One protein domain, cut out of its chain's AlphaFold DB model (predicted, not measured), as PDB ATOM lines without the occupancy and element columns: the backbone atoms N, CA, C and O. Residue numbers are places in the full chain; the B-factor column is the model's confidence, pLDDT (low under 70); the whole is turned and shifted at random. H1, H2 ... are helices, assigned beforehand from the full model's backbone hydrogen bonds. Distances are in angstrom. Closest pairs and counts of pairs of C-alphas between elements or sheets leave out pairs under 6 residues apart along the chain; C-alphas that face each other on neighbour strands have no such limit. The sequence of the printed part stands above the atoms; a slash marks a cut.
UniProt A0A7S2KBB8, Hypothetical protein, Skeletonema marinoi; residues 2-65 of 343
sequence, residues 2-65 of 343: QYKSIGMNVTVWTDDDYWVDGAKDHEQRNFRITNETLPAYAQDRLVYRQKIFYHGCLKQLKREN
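What this domain is: This is residues 2 to 65 of the 343 residues of the protein "Hypothetical protein" of Skeletonema marinoi (UniProt A0A7S2KBB8). One long straight helix, H2, makes much of the length of a loose, elongated model, and the largely unnamed chain before it runs along one side, with one short helical turn, H1. Residues 3 to 9 and 58 to 65, of which 58 to 63 belong to H2, stick out. The printed part has 64 residues, with H1 then H2 and no named strand; it is all helix by class, though only 29 residues are in named elements. The radius of gyration of the C-alphas is 15.1 A; they span 45 by 25 by 17 A.

How they stand to each other: H2, residues 39 to 63, only just touches H1, residues 15 to 18, with 3 pairs of C-alphas within 8 A, and with its residues 52 to 56 alone. The closest C-alphas are those of Tyr 18 and Phe 53, 5.8 A apart. In H2 every O i to N i+4 pair is within hydrogen-bond range; H1 is too short for such a pair.

Where its parts are: H2 measures 36.4 A, from C-alpha 39 at (28.976, -50.330, -85.160) to C-alpha 63 at (25.160, -18.182, -68.418). H1 measures 5.8 A.

The domain as a whole: The C-alphas of Ser 5 and Glu 36, the two farthest apart, are 45.5 A apart. The link from H1 to H2, 20 residues, is long. The printed part has no cut, and no printed residue is under 70 in pLDDT.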
ATOM      1  N   GLN A   2      16.426 -35.841 -53.699       79.62
ATOM      2  CA  GLN A   2      17.139 -36.154 -52.457       79.62
ATOM      3  C   GLN A   2      18.541 -35.516 -52.413       79.62
ATOM      4  O   GLN A   2      19.038 -35.243 -51.320       79.62
ATOM      5  N   TYR A   3      19.140 -35.205 -53.566       82.75
ATOM      6  CA  TYR A   3      20.482 -34.627 -53.673       82.75
ATOM      7  C   TYR A   3      20.505 -33.135 -53.320       82.75
ATOM      8  O   TYR A   3      21.452 -32.649 -52.701       82.75
ATOM      9  N   LYS A   4      19.406 -32.414 -53.573       87.25
ATOM     10  CA  LYS A   4      19.262 -31.006 -53.164       87.25
ATOM     11  C   LYS A   4      19.451 -30.796 -51.659       87.25
ATOM     12  O   LYS A   4      19.993 -29.773 -51.251       87.25
ATOM     13  N   SER A   5      19.058 -31.776 -50.841       84.62
ATOM     14  CA  SER A   5      19.216 -31.715 -49.378       84.62
ATOM     15  C   SER A   5      20.673 -31.724 -48.908       84.62
ATOM     16  O   SER A   5      20.954 -31.231 -47.821       84.62
ATOM     17  N   ILE A   6      21.599 -32.215 -49.739       81.75
ATOM     18  CA  ILE A   6      23.045 -32.210 -49.472       81.75
ATOM     19  C   ILE A   6      23.777 -31.129 -50.284       81.75
ATOM     20  O   ILE A   6      24.983 -31.204 -50.493       81.75
ATOM     21  N   GLY A   7      23.044 -30.120 -50.772       84.56
ATOM     22  CA  GLY A   7      23.608 -28.991 -51.514       84.56
ATOM     23  C   GLY A   7      23.964 -29.295 -52.971       84.56
ATOM     24  O   GLY A   7      24.601 -28.470 -53.625       84.56
ATOM     25  N   MET A   8      23.550 -30.447 -53.506       86.62
ATOM     26  CA  MET A   8      23.763 -30.795 -54.911       86.62
ATOM     27  C   MET A   8      22.581 -30.338 -55.766       86.62
ATOM     28  O   MET A   8      21.439 -30.709 -55.511       86.62
ATOM     29  N   ASN A   9      22.855 -29.553 -56.808       90.19
ATOM     30  CA  ASN A   9      21.857 -29.195 -57.810       90.19
ATOM     31  C   ASN A   9      22.007 -30.111 -59.029       90.19
ATOM     32  O   ASN A   9      23.020 -30.035 -59.725       90.19
ATOM     33  N   VAL A  10      21.015 -30.963 -59.279       89.69
ATOM     34  CA  VAL A  10      21.016 -31.889 -60.414       89.69
ATOM     35  C   VAL A  10      20.094 -31.344 -61.496       89.69
ATOM     36  O   VAL A  10      18.894 -31.194 -61.295       89.69
ATOM     37  N   THR A  11      20.663 -31.048 -62.662       91.06
ATOM     38  CA  THR A  11      19.894 -30.737 -63.871       91.06
ATOM     39  C   THR A  11      19.973 -31.937 -64.798       91.06
ATOM     40  O   THR A  11      21.064 -32.323 -65.215       91.06
ATOM     41  N   VAL A  12      18.825 -32.544 -65.089       90.94
ATOM     42  CA  VAL A  12      18.726 -33.648 -66.044       90.94
ATOM     43  C   VAL A  12      18.426 -33.060 -67.412       90.94
ATOM     44  O   VAL A  12      17.493 -32.275 -67.550       90.94
ATOM     45  N   TRP A  13      19.234 -33.431 -68.398       92.44
ATOM     46  CA  TRP A  13      19.013 -33.094 -69.797       92.44
ATOM     47  C   TRP A  13      18.594 -34.341 -70.567       92.44
ATOM     48  O   TRP A  13      19.170 -35.419 -70.416       92.44
ATOM     49  N   THR A  14      17.601 -34.157 -71.414       92.06
ATOM     50  CA  THR A  14      17.103 -35.074 -72.429       92.06
ATOM     51  C   THR A  14      17.618 -34.646 -73.800       92.06
ATOM     52  O   THR A  14      18.223 -33.583 -73.952       92.06
ATOM     53  N   ASP A  15      17.380 -35.459 -74.828       87.69
ATOM     54  CA  ASP A  15      17.782 -35.097 -76.191       87.69
ATOM     55  C   ASP A  15      17.105 -33.805 -76.672       87.69
ATOM     56  O   ASP A  15      17.697 -33.062 -77.452       87.69
ATOM     57  N   ASP A  16      15.928 -33.458 -76.157       90.62
ATOM     58  CA  ASP A  16      15.255 -32.216 -76.531       90.62
ATOM     59  C   ASP A  16      15.953 -30.957 -75.996       90.62
ATOM     60  O   ASP A  16      15.829 -29.894 -76.607       90.62
ATOM     61  N   ASP A  17      16.746 -31.077 -74.926       91.12
ATOM     62  CA  ASP A  17      17.412 -29.943 -74.277       91.12
ATOM     63  C   ASP A  17      18.662 -29.465 -75.025       91.12
ATOM     64  O   ASP A  17      19.004 -28.279 -74.991       91.12
ATOM     65  N   TYR A  18      19.369 -30.378 -75.700       90.50
ATOM     66  CA  TYR A  18      20.671 -30.071 -76.298       90.50
ATOM     67  C   TYR A  18      20.826 -30.496 -77.751       90.50
ATOM     68  O   TYR A  18      21.730 -29.982 -78.409       90.50
ATOM     69  N   TRP A  19      20.003 -31.410 -78.273       93.75
ATOM     70  CA  TRP A  19      20.251 -31.985 -79.591       93.75
ATOM     71  C   TRP A  19      20.128 -30.961 -80.716       93.75
ATOM     72  O   TRP A  19      19.110 -30.281 -80.861       93.75
ATOM     73  N   VAL A  20      21.133 -30.956 -81.585       93.38
ATOM     74  CA  VAL A  20      21.149 -30.213 -82.844       93.38
ATOM     75  C   VAL A  20      21.445 -31.207 -83.955       93.38
ATOM     76  O   VAL A  20      22.381 -31.994 -83.822       93.38
ATOM     77  N   ASP A  21      20.661 -31.179 -85.029       94.81
ATOM     78  CA  ASP A  21      20.869 -32.061 -86.177       94.81
ATOM     79  C   ASP A  21      22.194 -31.756 -86.875       94.81
ATOM     80  O   ASP A  21      22.538 -30.597 -87.121       94.81
ATOM     81  N   GLY A  22      22.962 -32.815 -87.127       93.31
ATOM     82  CA  GLY A  22      24.241 -32.719 -87.822       93.31
ATOM     83  C   GLY A  22      24.102 -32.809 -89.339       93.31
ATOM     84  O   GLY A  22      23.013 -32.707 -89.899       93.31
ATOM     85  N   ALA A  23      25.231 -33.000 -90.017       94.88
ATOM     86  CA  ALA A  23      25.271 -33.117 -91.475       94.88
ATOM     87  C   ALA A  23      25.061 -34.560 -91.954       94.88
ATOM     88  O   ALA A  23      24.685 -34.776 -93.103       94.88
ATOM     89  N   LYS A  24      25.337 -35.551 -91.099       94.19
ATOM     90  CA  LYS A  24      25.195 -36.972 -91.435       94.19
ATOM     91  C   LYS A  24      23.836 -37.514 -90.990       94.19
ATOM     92  O   LYS A  24      23.259 -37.041 -90.010       94.19
ATOM     93  N   ASP A  25      23.374 -38.582 -91.638       93.12
ATOM     94  CA  ASP A  25      22.097 -39.233 -91.300       93.12
ATOM     95  C   ASP A  25      22.056 -39.719 -89.844       93.12
ATOM     96  O   ASP A  25      21.075 -39.518 -89.132       93.12
ATOM     97  N   HIS A  26      23.159 -40.291 -89.345       89.25
ATOM     98  CA  HIS A  26      23.253 -40.746 -87.953       89.25
ATOM     99  C   HIS A  26      23.404 -39.609 -86.932       89.25
ATOM    100  O   HIS A  26      23.449 -39.879 -85.731       89.25
ATOM    101  N   GLU A  27      23.489 -38.354 -87.370       94.06
ATOM    102  CA  GLU A  27      23.518 -37.158 -86.516       94.06
ATOM    103  C   GLU A  27      22.141 -36.473 -86.437       94.06
ATOM    104  O   GLU A  27      21.987 -35.492 -85.712       94.06
ATOM    105  N   GLN A  28      21.126 -36.990 -87.137       94.44
ATOM    106  CA  GLN A  28      19.755 -36.483 -87.051       94.44
ATOM    107  C   GLN A  28      19.073 -36.956 -85.756       94.44
ATOM    108  O   GLN A  28      19.285 -38.087 -85.298       94.44
ATOM    109  N   ARG A  29      18.217 -36.122 -85.158       92.25
ATOM    110  CA  ARG A  29      17.492 -36.404 -83.907       92.25
ATOM    111  C   ARG A  29      16.622 -37.647 -84.043       92.25
ATOM    112  O   ARG A  29      16.615 -38.499 -83.162       92.25
ATOM    113  N   ASN A  30      15.946 -37.772 -85.182       92.75
ATOM    114  CA  ASN A  30      15.022 -38.858 -85.500       92.75
ATOM    115  C   ASN A  30      15.702 -40.162 -85.961       92.75
ATOM    116  O   ASN A  30      14.999 -41.139 -86.224       92.75
ATOM    117  N   PHE A  31      17.034 -40.206 -86.065       90.00
ATOM    118  CA  PHE A  31      17.748 -41.426 -86.438       90.00
ATOM    119  C   PHE A  31      17.516 -42.536 -85.408       90.00
ATOM    120  O   PHE A  31      17.664 -42.336 -84.196       90.00
ATOM    121  N   ARG A  32      17.194 -43.730 -85.908       88.06
ATOM    122  CA  ARG A  32      16.927 -44.922 -85.102       88.06
ATOM    123  C   ARG A  32      18.059 -45.921 -85.279       88.06
ATOM    124  O   ARG A  32      18.386 -46.286 -86.401       88.06
ATOM    125  N   ILE A  33      18.626 -46.375 -84.163       82.62
ATOM    126  CA  ILE A  33      19.571 -47.492 -84.171       82.62
ATOM    127  C   ILE A  33      18.757 -48.770 -84.393       82.62
ATOM    128  O   ILE A  33      17.892 -49.100 -83.583       82.62
ATOM    129  N   THR A  34      19.018 -49.457 -85.500       86.94
ATOM    130  CA  THR A  34      18.460 -50.778 -85.824       86.94
ATOM    131  C   THR A  34      19.533 -51.857 -85.684       86.94
ATOM    132  O   THR A  34      20.720 -51.550 -85.551       86.94
ATOM    133  N   ASN A  35      19.137 -53.129 -85.767       80.19
ATOM    134  CA  ASN A  35      20.084 -54.249 -85.758       80.19
ATOM    135  C   ASN A  35      21.040 -54.233 -86.968       80.19
ATOM    136  O   ASN A  35      22.128 -54.794 -86.873       80.19
ATOM    137  N   GLU A  36      20.681 -53.578 -88.082       80.56
ATOM    138  CA  GLU A  36      21.575 -53.423 -89.241       80.56
ATOM    139  C   GLU A  36      22.526 -52.219 -89.129       80.56
ATOM    140  O   GLU A  36      23.339 -51.981 -90.025       80.56
ATOM    141  N   THR A  37      22.444 -51.426 -88.055       85.38
ATOM    142  CA  THR A  37      23.307 -50.252 -87.900       85.38
ATOM    143  C   THR A  37      24.755 -50.688 -87.709       85.38
ATOM    144  O   THR A  37      25.100 -51.348 -86.729       85.38
ATOM    145  N   LEU A  38      25.626 -50.269 -88.630       85.44
ATOM    146  CA  LEU A  38      27.058 -50.535 -88.530       85.44
ATOM    147  C   LEU A  38      27.604 -49.998 -87.191       85.44
ATOM    148  O   LEU A  38      27.350 -48.833 -86.867       85.44
ATOM    149  N   PRO A  39      28.415 -50.772 -86.441       82.69
ATOM    150  CA  PRO A  39      28.976 -50.330 -85.160       82.69
ATOM    151  C   PRO A  39      29.705 -48.980 -85.230       82.69
ATOM    152  O   PRO A  39      29.645 -48.184 -84.294       82.69
ATOM    153  N   ALA A  40      30.338 -48.681 -86.370       84.38
ATOM    154  CA  ALA A  40      30.977 -47.392 -86.624       84.38
ATOM    155  C   ALA A  40      29.992 -46.208 -86.553       84.38
ATOM    156  O   ALA A  40      30.331 -45.173 -85.990       84.38
ATOM    157  N   TYR A  41      28.758 -46.356 -87.047       88.56
ATOM    158  CA  TYR A  41      27.738 -45.300 -86.976       88.56
ATOM    159  C   TYR A  41      27.207 -45.099 -85.560       88.56
ATOM    160  O   TYR A  41      26.961 -43.962 -85.157       88.56
ATOM    161  N   ALA A  42      27.076 -46.175 -84.780       85.00
ATOM    162  CA  ALA A  42      26.723 -46.063 -83.367       85.00
ATOM    163  C   ALA A  42      27.797 -45.280 -82.591       85.00
ATOM    164  O   ALA A  42      27.471 -44.391 -81.801       85.00
ATOM    165  N   GLN A  43      29.075 -45.555 -82.872       85.81
ATOM    166  CA  GLN A  43      30.197 -44.837 -82.273       85.81
ATOM    167  C   GLN A  43      30.259 -43.367 -82.721       85.81
ATOM    168  O   GLN A  43      30.424 -42.487 -81.874       85.81
ATOM    169  N   ASP A  44      30.097 -43.079 -84.015       89.62
ATOM    170  CA  ASP A  44      30.083 -41.703 -84.529       89.62
ATOM    171  C   ASP A  44      28.932 -40.892 -83.916       89.62
ATOM    172  O   ASP A  44      29.150 -39.775 -83.437       89.62
ATOM    173  N   ARG A  45      27.726 -41.473 -83.835       90.50
ATOM    174  CA  ARG A  45      26.568 -40.849 -83.180       90.50
ATOM    175  C   ARG A  45      26.827 -40.596 -81.699       90.50
ATOM    176  O   ARG A  45      26.501 -39.515 -81.216       90.50
ATOM    177  N   LEU A  46      27.423 -41.544 -80.973       88.88
ATOM    178  CA  LEU A  46      27.802 -41.357 -79.567       88.88
ATOM    179  C   LEU A  46      28.762 -40.169 -79.405       88.88
ATOM    180  O   LEU A  46      28.546 -39.300 -78.562       88.88
ATOM    181  N   VAL A  47      29.800 -40.106 -80.238       89.81
ATOM    182  CA  VAL A  47      30.785 -39.019 -80.212       89.81
ATOM    183  C   VAL A  47      30.133 -37.680 -80.560       89.81
ATOM    184  O   VAL A  47      30.418 -36.678 -79.904       89.81
ATOM    185  N   TYR A  48      29.242 -37.647 -81.554       92.56
ATOM    186  CA  TYR A  48      28.470 -36.457 -81.909       92.56
ATOM    187  C   TYR A  48      27.605 -35.983 -80.734       92.56
ATOM    188  O   TYR A  48      27.713 -34.831 -80.312       92.56
ATOM    189  N   ARG A  49      26.840 -36.896 -80.125       92.38
ATOM    190  CA  ARG A  49      26.014 -36.642 -78.934       92.38
ATOM    191  C   ARG A  49      26.801 -36.003 -77.809       92.38
ATOM    192  O   ARG A  49      26.409 -34.951 -77.312       92.38
ATOM    193  N   GLN A  50      27.933 -36.603 -77.445       92.31
ATOM    194  CA  GLN A  50      28.792 -36.076 -76.389       92.31
ATOM    195  C   GLN A  50      29.291 -34.661 -76.714       92.31
ATOM    196  O   GLN A  50      29.278 -33.798 -75.839       92.31
ATOM    197  N   LYS A  51      29.681 -34.380 -77.969       92.81
ATOM    198  CA  LYS A  51      30.118 -33.032 -78.380       92.81
ATOM    199  C   LYS A  51      29.012 -31.995 -78.219       92.81
ATOM    200  O   LYS A  51      29.265 -30.936 -77.645       92.81
ATOM    201  N   ILE A  52      27.813 -32.284 -78.726       94.00
ATOM    202  CA  ILE A  52      26.688 -31.346 -78.658       94.00
ATOM    203  C   ILE A  52      26.248 -31.147 -77.204       94.00
ATOM    204  O   ILE A  52      26.068 -30.006 -76.776       94.00
ATOM    205  N   PHE A  53      26.175 -32.228 -76.423       94.50
ATOM    206  CA  PHE A  53      25.865 -32.173 -74.995       94.50
ATOM    207  C   PHE A  53      26.861 -31.288 -74.237       94.50
ATOM    208  O   PHE A  53      26.458 -30.335 -73.571       94.50
ATOM    209  N   TYR A  54      28.168 -31.529 -74.387       94.31
ATOM    210  CA  TYR A  54      29.193 -30.730 -73.713       94.31
ATOM    211  C   TYR A  54      29.172 -29.269 -74.153       94.31
ATOM    212  O   TYR A  54      29.302 -28.377 -73.318       94.31
ATOM    213  N   HIS A  55      28.959 -28.997 -75.441       94.31
ATOM    214  CA  HIS A  55      28.822 -27.630 -75.942       94.31
ATOM    215  C   HIS A  55      27.632 -26.896 -75.313       94.31
ATOM    216  O   HIS A  55      27.769 -25.757 -74.858       94.31
ATOM    217  N   GLY A  56      26.468 -27.550 -75.253       94.50
ATOM    218  CA  GLY A  56      25.279 -27.013 -74.595       94.50
ATOM    219  C   GLY A  56      25.516 -26.769 -73.104       94.50
ATOM    220  O   GLY A  56      25.260 -25.668 -72.614       94.50
ATOM    221  N   CYS A  57      26.078 -27.759 -72.409       95.38
ATOM    222  CA  CYS A  57      26.369 -27.695 -70.980       95.38
ATOM    223  C   CYS A  57      27.323 -26.536 -70.649       95.38
ATOM    224  O   CYS A  57      27.008 -25.693 -69.810       95.38
ATOM    225  N   LEU A  58      28.438 -26.392 -71.376       95.50
ATOM    226  CA  LEU A  58      29.382 -25.285 -71.172       95.50
ATOM    227  C   LEU A  58      28.739 -23.913 -71.429       95.50
ATOM    228  O   LEU A  58      29.030 -22.947 -70.721       95.50
ATOM    229  N   LYS A  59      27.831 -23.808 -72.409       95.81
ATOM    230  CA  LYS A  59      27.051 -22.582 -72.637       95.81
ATOM    231  C   LYS A  59      26.111 -22.271 -71.474       95.81
ATOM    232  O   LYS A  59      26.042 -21.105 -71.082       95.81
ATOM    233  N   GLN A  60      25.393 -23.263 -70.943       95.75
ATOM    234  CA  GLN A  60      24.521 -23.069 -69.781       95.75
ATOM    235  C   GLN A  60      25.340 -22.654 -68.557       95.75
ATOM    236  O   GLN A  60      25.073 -21.599 -67.988       95.75
ATOM    237  N   LEU A  61      26.383 -23.410 -68.207       96.25
ATOM    238  CA  LEU A  61      27.246 -23.111 -67.061       96.25
ATOM    239  C   LEU A  61      27.854 -21.703 -67.160       96.25
ATOM    240  O   LEU A  61      27.954 -20.997 -66.159       96.25
ATOM    241  N   LYS A  62      28.188 -21.242 -68.373       96.44
ATOM    242  CA  LYS A  62      28.645 -19.863 -68.591       96.44
ATOM    243  C   LYS A  62      27.555 -18.830 -68.295       96.44
ATOM    244  O   LYS A  62      27.853 -17.809 -67.687       96.44
ATOM    245  N   ARG A  63      26.308 -19.066 -68.722       96.56
ATOM    246  CA  ARG A  63      25.160 -18.182 -68.418       96.56
ATOM    247  C   ARG A  63      24.850 -18.144 -66.922       96.56
ATOM    248  O   ARG A  63      24.425 -17.114 -66.419       96.56
ATOM    249  N   GLU A  64      25.107 -19.243 -66.223       96.19
ATOM    250  CA  GLU A  64      24.989 -19.352 -64.768       96.19
ATOM    251  C   GLU A  64      26.183 -18.764 -63.997       96.19
ATOM    252  O   GLU A  64      26.263 -18.927 -62.779       96.19
ATOM    253  N   ASN A  65      27.124 -18.097 -64.674       96.75
ATOM    254  CA  ASN A  65      28.328 -17.523 -64.067       96.75
ATOM    255  C   ASN A  65      29.161 -18.549 -63.274       96.75
ATOM    256  O   ASN A  65      29.744 -18.229 -62.237       96.75
TER     257      ASN A  65